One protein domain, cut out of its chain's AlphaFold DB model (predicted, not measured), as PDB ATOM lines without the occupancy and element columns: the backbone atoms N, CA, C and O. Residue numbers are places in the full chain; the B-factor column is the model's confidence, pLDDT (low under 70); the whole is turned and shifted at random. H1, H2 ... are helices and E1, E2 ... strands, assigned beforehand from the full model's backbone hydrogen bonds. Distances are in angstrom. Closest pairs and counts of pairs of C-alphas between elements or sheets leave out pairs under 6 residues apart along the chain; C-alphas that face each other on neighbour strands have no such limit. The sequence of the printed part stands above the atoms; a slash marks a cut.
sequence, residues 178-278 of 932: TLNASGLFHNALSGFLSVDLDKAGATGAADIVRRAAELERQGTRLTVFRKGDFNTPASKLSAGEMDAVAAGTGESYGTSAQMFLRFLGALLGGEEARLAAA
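What this domain is: This is residues 178 to 278 of the 932 residues of the protein "TPP_enzyme_C domain-containing protein" of Betaproteobacteria bacterium RIFCSPLOWO2_12_FULL_66_14 (UniProt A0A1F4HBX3). A long helix, H4, runs along the longest axis of a compact body, with H2 at its side and a small three-stranded sheet beyond the two; H3 lies across the end where H4 begins. H1 stands up from the sheet near the same end of H4, and the long link after it, residues 190 to 204, runs round the side of H4 away from the sheet to reach H2. The printed part has 101 residues, with four named helices and three named strands in the order E1 H1 H2 E2 E3 H3 H4; the sheet's order is E1 E2 E3, mixed, and the class is mixed, helices and strands. The whole is compact, with a radius of gyration of the C-alphas of 12.3 A and spans of 36 by 29 by 22 A.

Where its parts are: E1 is residues 178 to 180, beginning at C-alpha 178 (-49.751, 8.938, -32.458). H1 is residues 181 to 189, 12.2 A long, and H2 is residues 205 to 217, 18.7 A. E2, residues 220 to 226, is 19.3 A long, and E3, residues 229 to 233, is 10.1 A. H3 is residues 239 to 253, 21.2 A, beginning at C-alpha 239 (-37.482, 3.025, -17.070). H4, residues 257 to 276, is 28.7 A long and ends at C-alpha 276 (-43.438, -5.896, -40.798).

How they stand to each other: E1 and E2 are parallel, with N 179 and O 221 at 2.8 A. E1, H1 and H2, and E2 form a strand-helix-strand unit, two parallel neighbour strands with helices between, with a right-handed crossover. E2 and E3 are an antiparallel hairpin, with N 224 and O 232 at 2.9 A. H1 stands up from the sheet, over E2, with the C-alphas of Ser 182 and Val 224 closest at 5.4 A. There are two layers, helices on one face of a sheet: H2 and H4 on one face. H4 is the hub. It touches H2 at a shallow tilt of 28 degrees, the same way, closest at C-alphas Ile 208 and Gly 265, 6.4 A. With residues 257 to 261 alone it touches H3 at a steep tilt of 68 degrees, only just short of about perpendicular; C-alphas Ala 247 and Ala 257 are closest, 4.6 A. H3 only grazes the sheet. Every O i to N i+4 pair is within hydrogen-bond range in H1, H2, H3 and H4.

The domain as a whole: The two C-alphas farthest apart, those of Glu 251 and Ala 278, are 36.7 A apart. The printed part has no cut, and the link from H1 to H2 is long. Mean pLDDT of the printed part is 84.6; residues 192, 199, 201 to 202, 230 and 278 are under 70.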
ATOM      1  N   THR A 178     -49.927   8.734 -33.903       82.88
ATOM      2  CA  THR A 178     -49.751   8.938 -32.458       82.88
ATOM      3  C   THR A 178     -50.732   8.042 -31.706       82.88
ATOM      4  O   THR A 178     -51.946   8.197 -31.832       82.88
ATOM      5  N   LEU A 179     -50.211   7.097 -30.930       84.62
ATOM      6  CA  LEU A 179     -50.978   6.188 -30.089       84.62
ATOM      7  C   LEU A 179     -51.082   6.759 -28.675       84.62
ATOM      8  O   LEU A 179     -50.100   6.755 -27.938       84.62
ATOM      9  N   ASN A 180     -52.274   7.212 -28.285       87.06
ATOM     10  CA  ASN A 180     -52.552   7.590 -26.900       87.06
ATOM     11  C   ASN A 180     -52.809   6.327 -26.074       87.06
ATOM     12  O   ASN A 180     -53.938   5.842 -25.984       87.06
ATOM     13  N   ALA A 181     -51.753   5.788 -25.481       88.06
ATOM     14  CA  ALA A 181     -51.806   4.511 -24.795       88.06
ATOM     15  C   ALA A 181     -52.735   4.534 -23.576       88.06
ATOM     16  O   ALA A 181     -53.449   3.565 -23.337       88.06
ATOM     17  N   SER A 182     -52.782   5.646 -22.837       84.75
ATOM     18  CA  SER A 182     -53.667   5.793 -21.674       84.75
ATOM     19  C   SER A 182     -55.144   5.822 -22.078       84.75
ATOM     20  O   SER A 182     -55.962   5.150 -21.455       84.75
ATOM     21  N   GLY A 183     -55.487   6.528 -23.161       83.12
ATOM     22  CA  GLY A 183     -56.848   6.528 -23.709       83.12
ATOM     23  C   GLY A 183     -57.255   5.170 -24.290       83.12
ATOM     24  O   GLY A 183     -58.362   4.694 -24.050       83.12
ATOM     25  N   LEU A 184     -56.344   4.501 -25.003       86.44
ATOM     26  CA  LEU A 184     -56.590   3.161 -25.543       86.44
ATOM     27  C   LEU A 184     -56.745   2.115 -24.429       86.44
ATOM     28  O   LEU A 184     -57.571   1.215 -24.556       86.44
ATOM     29  N   PHE A 185     -55.998   2.247 -23.330       89.19
ATOM     30  CA  PHE A 185     -56.117   1.358 -22.174       89.19
ATOM     31  C   PHE A 185     -57.471   1.499 -21.481       89.19
ATOM     32  O   PHE A 185     -58.105   0.495 -21.166       89.19
ATOM     33  N   HIS A 186     -57.953   2.736 -21.316       85.69
ATOM     34  CA  HIS A 186     -59.301   2.994 -20.818       85.69
ATOM     35  C   HIS A 186     -60.364   2.302 -21.683       85.69
ATOM     36  O   HIS A 186     -61.186   1.547 -21.163       85.69
ATOM     37  N   ASN A 187     -60.292   2.475 -23.006       80.31
ATOM     38  CA  ASN A 187     -61.231   1.848 -23.938       80.31
ATOM     39  C   ASN A 187     -61.164   0.315 -23.897       80.31
ATOM     40  O   ASN A 187     -62.195  -0.342 -24.043       80.31
ATOM     41  N   ALA A 188     -59.976  -0.255 -23.677       83.38
ATOM     42  CA  ALA A 188     -59.809  -1.697 -23.543       83.38
ATOM     43  C   ALA A 188     -60.471  -2.244 -22.271       83.38
ATOM     44  O   ALA A 188     -61.192  -3.237 -22.335       83.38
ATOM     45  N   LEU A 189     -60.304  -1.568 -21.130       84.38
ATOM     46  CA  LEU A 189     -60.966  -1.950 -19.878       84.38
ATOM     47  C   LEU A 189     -62.488  -1.782 -19.938       84.38
ATOM     48  O   LEU A 189     -63.220  -2.563 -19.336       84.38
ATOM     49  N   SER A 190     -62.972  -0.792 -20.688       80.44
ATOM     50  CA  SER A 190     -64.402  -0.553 -20.893       80.44
ATOM     51  C   SER A 190     -65.038  -1.448 -21.967       80.44
ATOM     52  O   SER A 190     -66.224  -1.298 -22.249       80.44
ATOM     53  N   GLY A 191     -64.284  -2.376 -22.570       76.94
ATOM     54  CA  GLY A 191     -64.789  -3.325 -23.569       76.94
ATOM     55  C   GLY A 191     -64.995  -2.746 -24.975       76.94
ATOM     56  O   GLY A 191     -65.485  -3.449 -25.855       76.94
ATOM     57  N   PHE A 192     -64.597  -1.492 -25.214       62.09
ATOM     58  CA  PHE A 192     -64.674  -0.833 -26.525       62.09
ATOM     59  C   PHE A 192     -63.496  -1.178 -27.446       62.09
ATOM     60  O   PHE A 192     -63.571  -0.953 -28.652       62.09
ATOM     61  N   LEU A 193     -62.406  -1.721 -26.897       77.31
ATOM     62  CA  LEU A 193     -61.236  -2.164 -27.650       77.31
ATOM     63  C   LEU A 193     -60.810  -3.563 -27.187       77.31
ATOM     64  O   LEU A 193     -60.480  -3.764 -26.024       77.31
ATOM     65  N   SER A 194     -60.769  -4.532 -28.101       79.81
ATOM     66  CA  SER A 194     -60.195  -5.849 -27.810       79.81
ATOM     67  C   SER A 194     -58.701  -5.838 -28.132       79.81
ATOM     68  O   SER A 194     -58.316  -5.572 -29.271       79.81
ATOM     69  N   VAL A 195     -57.858  -6.107 -27.133       80.12
ATOM     70  CA  VAL A 195     -56.406  -6.255 -27.307       80.12
ATOM     71  C   VAL A 195     -55.988  -7.638 -26.833       80.12
ATOM     72  O   VAL A 195     -56.278  -8.036 -25.708       80.12
ATOM     73  N   ASP A 196     -55.288  -8.356 -27.704       81.06
ATOM     74  CA  ASP A 196     -54.713  -9.665 -27.415       81.06
ATOM     75  C   ASP A 196     -53.436  -9.501 -26.573       81.06
ATOM     76  O   ASP A 196     -52.355  -9.191 -27.080       81.06
ATOM     77  N   LEU A 197     -53.583  -9.663 -25.257       81.25
ATOM     78  CA  LEU A 197     -52.512  -9.473 -24.271       81.25
ATOM     79  C   LEU A 197     -51.476 -10.603 -24.265       81.25
ATOM     80  O   LEU A 197     -50.461 -10.490 -23.566       81.25
ATOM     81  N   ASP A 198     -51.710 -11.677 -25.018       73.69
ATOM     82  CA  ASP A 198     -50.767 -12.787 -25.156       73.69
ATOM     83  C   ASP A 198     -49.671 -12.460 -26.184       73.69
ATOM     84  O   ASP A 198     -48.594 -13.056 -26.170       73.69
ATOM     85  N   LYS A 199     -49.873 -11.409 -26.993       68.44
ATOM     86  CA  LYS A 199     -48.873 -10.845 -27.918       68.44
ATOM     87  C   LYS A 199     -47.882  -9.873 -27.267       68.44
ATOM     88  O   LYS A 199     -47.059  -9.284 -27.963       68.44
ATOM     89  N   ALA A 200     -47.939  -9.681 -25.947       70.44
ATOM     90  CA  ALA A 200     -47.197  -8.621 -25.259       70.44
ATOM     91  C   ALA A 200     -45.660  -8.784 -25.234       70.44
ATOM     92  O   ALA A 200     -44.952  -7.790 -25.057       70.44
ATOM     93  N   GLY A 201     -45.123  -9.995 -25.431       66.94
ATOM     94  CA  GLY A 201     -43.678 -10.256 -25.326       66.94
ATOM     95  C   GLY A 201     -43.126 -10.025 -23.907       66.94
ATOM     96  O   GLY A 201     -43.828 -10.260 -22.926       66.94
ATOM     97  N   ALA A 202     -41.866  -9.583 -23.777       60.38
ATOM     98  CA  ALA A 202     -41.303  -9.126 -22.497       60.38
ATOM     99  C   ALA A 202     -41.899  -7.754 -22.108       60.38
ATOM    100  O   ALA A 202     -42.113  -6.909 -22.965       60.38
ATOM    101  N   THR A 203     -42.205  -7.531 -20.824       71.19
ATOM    102  CA  THR A 203     -43.128  -6.453 -20.384       71.19
ATOM    103  C   THR A 203     -42.550  -5.516 -19.322       71.19
ATOM    104  O   THR A 203     -43.287  -4.894 -18.565       71.19
ATOM    105  N   GLY A 204     -41.223  -5.410 -19.240       85.06
ATOM    106  CA  GLY A 204     -40.562  -4.473 -18.326       85.06
ATOM    107  C   GLY A 204     -40.554  -3.043 -18.871       85.06
ATOM    108  O   GLY A 204     -40.411  -2.838 -20.076       85.06
ATOM    109  N   ALA A 205     -40.625  -2.040 -17.993       88.94
ATOM    110  CA  ALA A 205     -40.623  -0.626 -18.372       88.94
ATOM    111  C   ALA A 205     -39.445  -0.214 -19.280       88.94
ATOM    112  O   ALA A 205     -39.635   0.532 -20.239       88.94
ATOM    113  N   ALA A 206     -38.242  -0.748 -19.038       89.00
ATOM    114  CA  ALA A 206     -37.073  -0.501 -19.888       89.00
ATOM    115  C   ALA A 206     -37.241  -1.037 -21.325       89.00
ATOM    116  O   ALA A 206     -36.765  -0.417 -22.277       89.00
ATOM    117  N   ASP A 207     -37.929  -2.171 -21.492       89.81
ATOM    118  CA  ASP A 207     -38.208  -2.749 -22.809       89.81
ATOM    119  C   ASP A 207     -39.237  -1.911 -23.578       89.81
ATOM    120  O   ASP A 207     -39.017  -1.588 -24.746       89.81
ATOM    121  N   ILE A 208     -40.303  -1.475 -22.899       91.75
ATOM    122  CA  ILE A 208     -41.347  -0.606 -23.463       91.75
ATOM    123  C   ILE A 208     -40.754   0.708 -23.980       91.75
ATOM    124  O   ILE A 208     -41.028   1.092 -25.115       91.75
ATOM    125  N   VAL A 209     -39.911   1.379 -23.188       93.00
ATOM    126  CA  VAL A 209     -39.244   2.632 -23.595       93.00
ATOM    127  C   VAL A 209     -38.372   2.411 -24.834       93.00
ATOM    128  O   VAL A 209     -38.452   3.176 -25.797       93.00
ATOM    129  N   ARG A 210     -37.566   1.341 -24.848       93.12
ATOM    130  CA  ARG A 210     -36.685   1.010 -25.978       93.12
ATOM    131  C   ARG A 210     -37.478   0.734 -27.258       93.12
ATOM    132  O   ARG A 210     -37.133   1.268 -28.310       93.12
ATOM    133  N   ARG A 211     -38.527  -0.087 -27.175       91.25
ATOM    134  CA  ARG A 211     -39.391  -0.438 -28.316       91.25
ATOM    135  C   ARG A 211     -40.189   0.767 -28.814       91.25
ATOM    136  O   ARG A 211     -40.285   0.974 -30.018       91.25
ATOM    137  N   ALA A 212     -40.665   1.624 -27.908       90.25
ATOM    138  CA  ALA A 212     -41.303   2.888 -28.270       90.25
ATOM    139  C   ALA A 212     -40.339   3.839 -29.005       90.25
ATOM    140  O   ALA A 212     -40.753   4.493 -29.958       90.25
ATOM    141  N   ALA A 213     -39.062   3.899 -28.610       89.56
ATOM    142  CA  ALA A 213     -38.052   4.693 -29.313       89.56
ATOM    143  C   ALA A 213     -37.730   4.136 -30.713       89.56
ATOM    144  O   ALA A 213     -37.572   4.910 -31.656       89.56
ATOM    145  N   GLU A 214     -37.668   2.809 -30.874       88.06
ATOM    146  CA  GLU A 214     -37.502   2.174 -32.189       88.06
ATOM    147  C   GLU A 214     -38.690   2.460 -33.113       88.06
ATOM    148  O   GLU A 214     -38.499   2.880 -34.251       88.06
ATOM    149  N   LEU A 215     -39.917   2.319 -32.610       84.81
ATOM    150  CA  LEU A 215     -41.123   2.636 -33.374       84.81
ATOM    151  C   LEU A 215     -41.235   4.125 -33.717       84.81
ATOM    152  O   LEU A 215     -41.679   4.458 -34.818       84.81
ATOM    153  N   GLU A 216     -40.784   5.027 -32.838       86.62
ATOM    154  CA  GLU A 216     -40.780   6.463 -33.133       86.62
ATOM    155  C   GLU A 216     -39.800   6.805 -34.264       86.62
ATOM    156  O   GLU A 216     -40.139   7.620 -35.125       86.62
ATOM    157  N   ARG A 217     -38.644   6.122 -34.355       82.06
ATOM    158  CA  ARG A 217     -37.737   6.232 -35.518       82.06
ATOM    159  C   ARG A 217     -38.382   5.767 -36.824       82.06
ATOM    160  O   ARG A 217     -37.995   6.233 -37.889       82.06
ATOM    161  N   GLN A 218     -39.367   4.878 -36.738       75.50
ATOM    162  CA  GLN A 218     -40.123   4.350 -37.876       75.50
ATOM    163  C   GLN A 218     -41.440   5.115 -38.131       75.50
ATOM    164  O   GLN A 218     -42.247   4.695 -38.963       75.50
ATOM    165  N   GLY A 219     -41.655   6.248 -37.445       73.69
ATOM    166  CA  GLY A 219     -42.778   7.160 -37.678       73.69
ATOM    167  C   GLY A 219     -44.034   6.909 -36.832       73.69
ATOM    168  O   GLY A 219     -45.066   7.518 -37.114       73.69
ATOM    169  N   THR A 220     -43.973   6.054 -35.803       82.25
ATOM    170  CA  THR A 220     -45.096   5.779 -34.885       82.25
ATOM    171  C   THR A 220     -44.750   6.211 -33.462       82.25
ATOM    172  O   THR A 220     -43.871   5.639 -32.823       82.25
ATOM    173  N   ARG A 221     -45.472   7.197 -32.920       87.69
ATOM    174  CA  ARG A 221     -45.255   7.702 -31.556       87.69
ATOM    175  C   ARG A 221     -46.248   7.086 -30.576       87.69
ATOM    176  O   ARG A 221     -47.450   7.174 -30.790       87.69
ATOM    177  N   LEU A 222     -45.763   6.554 -29.456       89.62
ATOM    178  CA  LEU A 222     -46.591   6.147 -28.316       89.62
ATOM    179  C   LEU A 222     -46.557   7.241 -27.237       89.62
ATOM    180  O   LEU A 222     -45.473   7.614 -26.784       89.62
ATOM    181  N   THR A 223     -47.712   7.753 -26.815       93.38
ATOM    182  CA  THR A 223     -47.838   8.719 -25.711       93.38
ATOM    183  C   THR A 223     -48.570   8.110 -24.520       93.38
ATOM    184  O   THR A 223     -49.446   7.259 -24.671       93.38
ATOM    185  N   VAL A 224     -48.197   8.551 -23.321       90.69
ATOM    186  CA  VAL A 224     -48.799   8.141 -22.047       90.69
ATOM    187  C   VAL A 224     -49.183   9.370 -21.226       90.69
ATOM    188  O   VAL A 224     -48.570  10.432 -21.351       90.69
ATOM    189  N   PHE A 225     -50.196   9.230 -20.374       87.94
ATOM    190  CA  PHE A 225     -50.562  10.249 -19.399       87.94
ATOM    191  C   PHE A 225     -49.582  10.244 -18.224       87.94
ATOM    192  O   PHE A 225     -49.438   9.241 -17.523       87.94
ATOM    193  N   ARG A 226     -48.960  11.394 -17.964       83.56
ATOM    194  CA  ARG A 226     -48.209  11.670 -16.739       83.56
ATOM    195  C   ARG A 226     -48.939  12.782 -15.996       83.56
ATOM    196  O   ARG A 226     -49.401  13.739 -16.602       83.56
ATOM    197  N   LYS A 227     -49.057  12.693 -14.671       75.00
ATOM    198  CA  LYS A 227     -49.735  13.729 -13.875       75.00
ATOM    199  C   LYS A 227     -49.121  15.113 -14.164       75.00
ATOM    200  O   LYS A 227     -47.964  15.345 -13.829       75.00
ATOM    201  N   GLY A 228     -49.900  16.003 -14.788       73.88
ATOM    202  CA  GLY A 228     -49.469  17.340 -15.223       73.88
ATOM    203  C   GLY A 228     -49.087  17.478 -16.708       73.88
ATOM    204  O   GLY A 228     -48.924  18.603 -17.164       73.88
ATOM    205  N   ASP A 229     -48.994  16.382 -17.469       77.06
ATOM    206  CA  ASP A 229     -48.688  16.373 -18.906       77.06
ATOM    207  C   ASP A 229     -49.458  15.255 -19.639       77.06
ATOM    208  O   ASP A 229     -49.234  14.057 -19.445       77.06
ATOM    209  N   PHE A 230     -50.399  15.656 -20.497       60.94
ATOM    210  CA  PHE A 230     -51.369  14.747 -21.108       60.94
ATOM    211  C   PHE A 230     -50.878  14.009 -22.364       60.94
ATOM    212  O   PHE A 230     -51.638  13.214 -22.907       60.94
ATOM    213  N   ASN A 231     -49.635  14.206 -22.823       81.75
ATOM    214  CA  ASN A 231     -49.122  13.558 -24.041       81.75
ATOM    215  C   ASN A 231     -47.616  13.257 -23.991       81.75
ATOM    216  O   ASN A 231     -46.908  13.431 -24.988       81.75
ATOM    217  N   THR A 232     -47.101  12.796 -22.853       89.88
ATOM    218  CA  THR A 232     -45.666  12.526 -22.731       89.88
ATOM    219  C   THR A 232     -45.258  11.354 -23.639       89.88
ATOM    220  O   THR A 232     -45.830  10.266 -23.518       89.88
ATOM    221  N   PRO A 233     -44.282  11.520 -24.557       91.25
ATOM    222  CA  PRO A 233     -43.817  10.420 -25.399       91.25
ATOM    223  C   PRO A 233     -43.136   9.333 -24.564       91.25
ATOM    224  O   PRO A 233     -42.207   9.620 -23.809       91.25
ATOM    225  N   ALA A 234     -43.557   8.081 -24.733       89.62
ATOM    226  CA  ALA A 234     -43.011   6.940 -23.997       89.62
ATOM    227  C   ALA A 234     -41.507   6.730 -24.256       89.62
ATOM    228  O   ALA A 234     -40.778   6.316 -23.361       89.62
ATOM    229  N   SER A 235     -41.033   7.081 -25.452       91.00
ATOM    230  CA  SER A 235     -39.623   7.059 -25.865       91.00
ATOM    231  C   SER A 235     -38.719   8.029 -25.094       91.00
ATOM    232  O   SER A 235     -37.503   7.853 -25.088       91.00
ATOM    233  N   LYS A 236     -39.293   9.060 -24.458       91.88
ATOM    234  CA  LYS A 236     -38.560  10.087 -23.699       91.88
ATOM    235  C   LYS A 236     -38.520   9.822 -22.194       91.88
ATOM    236  O   LYS A 236     -37.903  10.598 -21.471       91.88
ATOM    237  N   LEU A 237     -39.190   8.774 -21.720       91.12
ATOM    238  CA  LEU A 237     -39.217   8.409 -20.306       91.12
ATOM    239  C   LEU A 237     -38.028   7.513 -19.957       91.12
ATOM    240  O   LEU A 237     -37.628   6.663 -20.748       91.12
ATOM    241  N   SER A 238     -37.490   7.650 -18.748       93.31
ATOM    242  CA  SER A 238     -36.627   6.614 -18.173       93.31
ATOM    243  C   SER A 238     -37.449   5.393 -17.729       93.31
ATOM    244  O   SER A 238     -38.660   5.484 -17.523       93.31
ATOM    245  N   ALA A 239     -36.799   4.239 -17.534       90.44
ATOM    246  CA  ALA A 239     -37.482   3.025 -17.070       90.44
ATOM    247  C   ALA A 239     -38.226   3.243 -15.736       90.44
ATOM    248  O   ALA A 239     -39.390   2.872 -15.621       90.44
ATOM    249  N   GLY A 240     -37.602   3.932 -14.773       90.19
ATOM    250  CA  GLY A 240     -38.238   4.239 -13.486       90.19
ATOM    251  C   GLY A 240     -39.423   5.206 -13.599       90.19
ATOM    252  O   GLY A 240     -40.397   5.079 -12.863       90.19
ATOM    253  N   GLU A 241     -39.390   6.150 -14.546       92.12
ATOM    254  CA  GLU A 241     -40.537   7.028 -14.808       92.12
ATOM    255  C   GLU A 241     -41.694   6.284 -15.479       92.12
ATOM    256  O   GLU A 241     -42.852   6.553 -15.167       92.12
ATOM    257  N   MET A 242     -41.399   5.331 -16.366       93.19
ATOM    258  CA  MET A 242     -42.414   4.473 -16.978       93.19
ATOM    259  C   MET A 242     -43.060   3.533 -15.945       93.19
ATOM    260  O   MET A 242     -44.280   3.378 -15.957       93.19
ATOM    261  N   ASP A 243     -42.290   2.986 -14.998       92.75
ATOM    262  CA  ASP A 243     -42.839   2.219 -13.868       92.75
ATOM    263  C   ASP A 243     -43.769   3.077 -12.994       92.75
ATOM    264  O   ASP A 243     -44.858   2.636 -12.620       92.75
ATOM    265  N   ALA A 244     -43.395   4.332 -12.722       91.31
ATOM    266  CA  ALA A 244     -44.241   5.264 -11.972       91.31
ATOM    267  C   ALA A 244     -45.549   5.597 -12.716       91.31
ATOM    268  O   ALA A 244     -46.618   5.651 -12.103       91.31
ATOM    269  N   VAL A 245     -45.487   5.781 -14.040       92.06
ATOM    270  CA  VAL A 245     -46.673   5.977 -14.891       92.06
ATOM    271  C   VAL A 245     -47.572   4.738 -14.875       92.06
ATOM    272  O   VAL A 245     -48.792   4.871 -14.755       92.06
ATOM    273  N   ALA A 246     -46.996   3.536 -14.943       91.56
ATOM    274  CA  ALA A 246     -47.751   2.289 -14.889       91.56
ATOM    275  C   ALA A 246     -48.424   2.068 -13.529       91.56
ATOM    276  O   ALA A 246     -49.594   1.688 -13.488       91.56
ATOM    277  N   ALA A 247     -47.732   2.367 -12.427       90.81
ATOM    278  CA  ALA A 247     -48.296   2.302 -11.081       90.81
ATOM    279  C   ALA A 247     -49.469   3.277 -10.902       90.81
ATOM    280  O   ALA A 247     -50.548   2.860 -10.483       90.81
ATOM    281  N   GLY A 248     -49.296   4.544 -11.295       89.56
ATOM    282  CA  GLY A 248     -50.354   5.555 -11.188       89.56
ATOM    283  C   GLY A 248     -51.557   5.277 -12.097       89.56
ATOM    284  O   GLY A 248     -52.702   5.515 -11.709       89.56
ATOM    285  N   THR A 249     -51.324   4.731 -13.294       87.62
ATOM    286  CA  THR A 249     -52.406   4.316 -14.202       87.62
ATOM    287  C   THR A 249     -53.146   3.099 -13.648       87.62
ATOM    288  O   THR A 249     -54.374   3.069 -13.674       87.62
ATOM    289  N   GLY A 250     -52.421   2.125 -13.089       86.69
ATOM    290  CA  GLY A 250     -53.008   0.974 -12.404       86.69
ATOM    291  C   GLY A 250     -53.934   1.400 -11.267       86.69
ATOM    292  O   GLY A 250     -55.101   1.015 -11.255       86.69
ATOM    293  N   GLU A 251     -53.457   2.275 -10.379       87.81
ATOM    294  CA  GLU A 251     -54.247   2.839  -9.277       87.81
ATOM    295  C   GLU A 251     -55.513   3.552  -9.779       87.81
ATOM    296  O   GLU A 251     -56.610   3.276  -9.299       87.81
ATOM    297  N   SER A 252     -55.379   4.404 -10.800       84.94
ATOM    298  CA  SER A 252     -56.493   5.199 -11.343       84.94
ATOM    299  C   SER A 252     -57.626   4.351 -11.934       84.94
ATOM    300  O   SER A 252     -58.778   4.778 -11.923       84.94
ATOM    301  N   TYR A 253     -57.310   3.158 -12.446       84.81
ATOM    302  CA  TYR A 253     -58.275   2.251 -13.076       84.81
ATOM    303  C   TYR A 253     -58.558   0.980 -12.257       84.81
ATOM    304  O   TYR A 253     -59.259   0.094 -12.739       84.81
ATOM    305  N   GLY A 254     -58.027   0.866 -11.034       88.19
ATOM    306  CA  GLY A 254     -58.211  -0.315 -10.183       88.19
ATOM    307  C   GLY A 254     -57.566  -1.596 -10.733       88.19
ATOM    308  O   GLY A 254     -58.102  -2.685 -10.545       88.19
ATOM    309  N   THR A 255     -56.431  -1.484 -11.431       88.62
ATOM    310  CA  THR A 255     -55.687  -2.608 -12.033       88.62
ATOM    311  C   THR A 255     -54.224  -2.637 -11.571       88.62
ATOM    312  O   THR A 255     -53.740  -1.706 -10.930       88.62
ATOM    313  N   SER A 256     -53.483  -3.711 -11.869       90.38
ATOM    314  CA  SER A 256     -52.052  -3.778 -11.537       90.38
ATOM    315  C   SER A 256     -51.193  -2.994 -12.540       90.38
ATOM    316  O   SER A 256     -51.491  -2.962 -13.733       90.38
ATOM    317  N   ALA A 257     -50.062  -2.436 -12.091       89.25
ATOM    318  CA  ALA A 257     -49.077  -1.802 -12.981       89.25
ATOM    319  C   ALA A 257     -48.622  -2.752 -14.108       89.25
ATOM    320  O   ALA A 257     -48.473  -2.353 -15.263       89.25
ATOM    321  N   GLN A 258     -48.493  -4.042 -13.781       89.31
ATOM    322  CA  GLN A 258     -48.138  -5.089 -14.733       89.31
ATOM    323  C   GLN A 258     -49.181  -5.252 -15.845       89.31
ATOM    324  O   GLN A 258     -48.818  -5.546 -16.980       89.31
ATOM    325  N   MET A 259     -50.467  -5.051 -15.549       88.56
ATOM    326  CA  MET A 259     -51.531  -5.118 -16.550       88.56
ATOM    327  C   MET A 259     -51.388  -4.002 -17.592       88.56
ATOM    328  O   MET A 259     -51.491  -4.261 -18.791       88.56
ATOM    329  N   PHE A 260     -51.071  -2.780 -17.153       91.06
ATOM    330  CA  PHE A 260     -50.811  -1.667 -18.065       91.06
ATOM    331  C   PHE A 260     -49.552  -1.907 -18.908       91.06
ATOM    332  O   PHE A 260     -49.598  -1.757 -20.125       91.06
ATOM    333  N   LEU A 261     -48.451  -2.376 -18.310       91.19
ATOM    334  CA  LEU A 261     -47.227  -2.701 -19.056       91.19
ATOM    335  C   LEU A 261     -47.434  -3.835 -20.076       91.19
ATOM    336  O   LEU A 261     -46.931  -3.748 -21.196       91.19
ATOM    337  N   ARG A 262     -48.217  -4.870 -19.735       90.31
ATOM    338  CA  ARG A 262     -48.623  -5.923 -20.685       90.31
ATOM    339  C   ARG A 262     -49.433  -5.351 -21.845       90.31
ATOM    340  O   ARG A 262     -49.190  -5.717 -22.991       90.31
ATOM    341  N   PHE A 263     -50.357  -4.440 -21.563       91.50
ATOM    342  CA  PHE A 263     -51.131  -3.756 -22.593       91.50
ATOM    343  C   PHE A 263     -50.246  -2.906 -23.517       91.50
ATOM    344  O   PHE A 263     -50.368  -3.010 -24.736       91.50
ATOM    345  N   LEU A 264     -49.307  -2.128 -22.965       91.44
ATOM    346  CA  LEU A 264     -48.331  -1.370 -23.759       91.44
ATOM    347  C   LEU A 264     -47.480  -2.295 -24.637       91.44
ATOM    348  O   LEU A 264     -47.281  -2.007 -25.814       91.44
ATOM    349  N   GLY A 265     -47.020  -3.426 -24.093       90.56
ATOM    350  CA  GLY A 265     -46.255  -4.424 -24.843       90.56
ATOM    351  C   GLY A 265     -47.047  -5.029 -26.004       90.56
ATOM    352  O   GLY A 265     -46.498  -5.205 -27.093       90.56
ATOM    353  N   ALA A 266     -48.342  -5.288 -25.802       88.31
ATOM    354  CA  ALA A 266     -49.238  -5.788 -26.843       88.31
ATOM    355  C   ALA A 266     -49.527  -4.729 -27.922       88.31
ATOM    356  O   ALA A 266     -49.518  -5.056 -29.108       88.31
ATOM    357  N   LEU A 267     -49.711  -3.459 -27.537       87.88
ATOM    358  CA  LEU A 267     -49.850  -2.343 -28.481       87.88
ATOM    359  C   LEU A 267     -48.596  -2.175 -29.350       87.88
ATOM    360  O   LEU A 267     -48.702  -2.086 -30.572       87.88
ATOM    361  N   LEU A 268     -47.413  -2.166 -28.728       88.25
ATOM    362  CA  LEU A 268     -46.136  -2.061 -29.437       88.25
ATOM    363  C   LEU A 268     -45.925  -3.264 -30.368       88.25
ATOM    364  O   LEU A 268     -45.588  -3.077 -31.532       88.25
ATOM    365  N   GLY A 269     -46.203  -4.485 -29.896       86.19
ATOM    366  CA  GLY A 269     -46.099  -5.704 -30.707       86.19
ATOM    367  C   GLY A 269     -47.060  -5.721 -31.898       86.19
ATOM    368  O   GLY A 269     -46.698  -6.174 -32.983       86.19
ATOM    369  N   GLY A 270     -48.269  -5.179 -31.725       83.56
ATOM    370  CA  GLY A 270     -49.232  -4.996 -32.810       83.56
ATOM    371  C   GLY A 270     -48.721  -4.049 -33.896       83.56
ATOM    372  O   GLY A 270     -48.811  -4.369 -35.082       83.56
ATOM    373  N   GLU A 271     -48.128  -2.916 -33.512       82.19
ATOM    374  CA  GLU A 271     -47.549  -1.965 -34.468       82.19
ATOM    375  C   GLU A 271     -46.281  -2.489 -35.146       82.19
ATOM    376  O   GLU A 271     -46.116  -2.288 -36.348       82.19
ATOM    377  N   GLU A 272     -45.415  -3.198 -34.424       84.62
ATOM    378  CA  GLU A 272     -44.233  -3.861 -34.989       84.62
ATOM    379  C   GLU A 272     -44.637  -4.899 -36.049       84.62
ATOM    380  O   GLU A 272     -44.106  -4.897 -37.162       84.62
ATOM    381  N   ALA A 273     -45.633  -5.742 -35.749       80.38
ATOM    382  CA  ALA A 273     -46.163  -6.720 -36.697       80.38
ATOM    383  C   ALA A 273     -46.827  -6.047 -37.908       80.38
ATOM    384  O   ALA A 273     -46.644  -6.488 -39.044       80.38
ATOM    385  N   ARG A 274     -47.560  -4.948 -37.689       78.31
ATOM    386  CA  ARG A 274     -48.157  -4.150 -38.766       78.31
ATOM    387  C   ARG A 274     -47.087  -3.560 -39.685       78.31
ATOM    388  O   ARG A 274     -47.240  -3.631 -40.901       78.31
ATOM    389  N   LEU A 275     -46.012  -3.000 -39.129       74.88
ATOM    390  CA  LEU A 275     -44.893  -2.452 -39.903       74.88
ATOM    391  C   LEU A 275     -44.144  -3.543 -40.677       74.88
ATOM    392  O   LEU A 275     -43.752  -3.310 -41.820       74.88
ATOM    393  N   ALA A 276     -44.004  -4.740 -40.104       75.06
ATOM    394  CA  ALA A 276     -43.438  -5.896 -40.798       75.06
ATOM    395  C   ALA A 276     -44.328  -6.396 -41.956       75.06
ATOM    396  O   ALA A 276     -43.806  -6.874 -42.962       75.06
ATOM    397  N   ALA A 277     -45.652  -6.253 -41.837       71.62
ATOM    398  CA  ALA A 277     -46.640  -6.646 -42.845       71.62
ATOM    399  C   ALA A 277     -46.963  -5.549 -43.886       71.62
ATOM    400  O   ALA A 277     -47.792  -5.772 -44.774       71.62
ATOM    401  N   ALA A 278     -46.344  -4.367 -43.788       68.44
ATOM    402  CA  ALA A 278     -46.628  -3.234 -44.666       68.44
ATOM    403  C   ALA A 278     -46.296  -3.557 -46.136       68.44
ATOM    404  O   ALA A 278     -45.190  -3.989 -46.472       68.44
TER     405      ALA A 278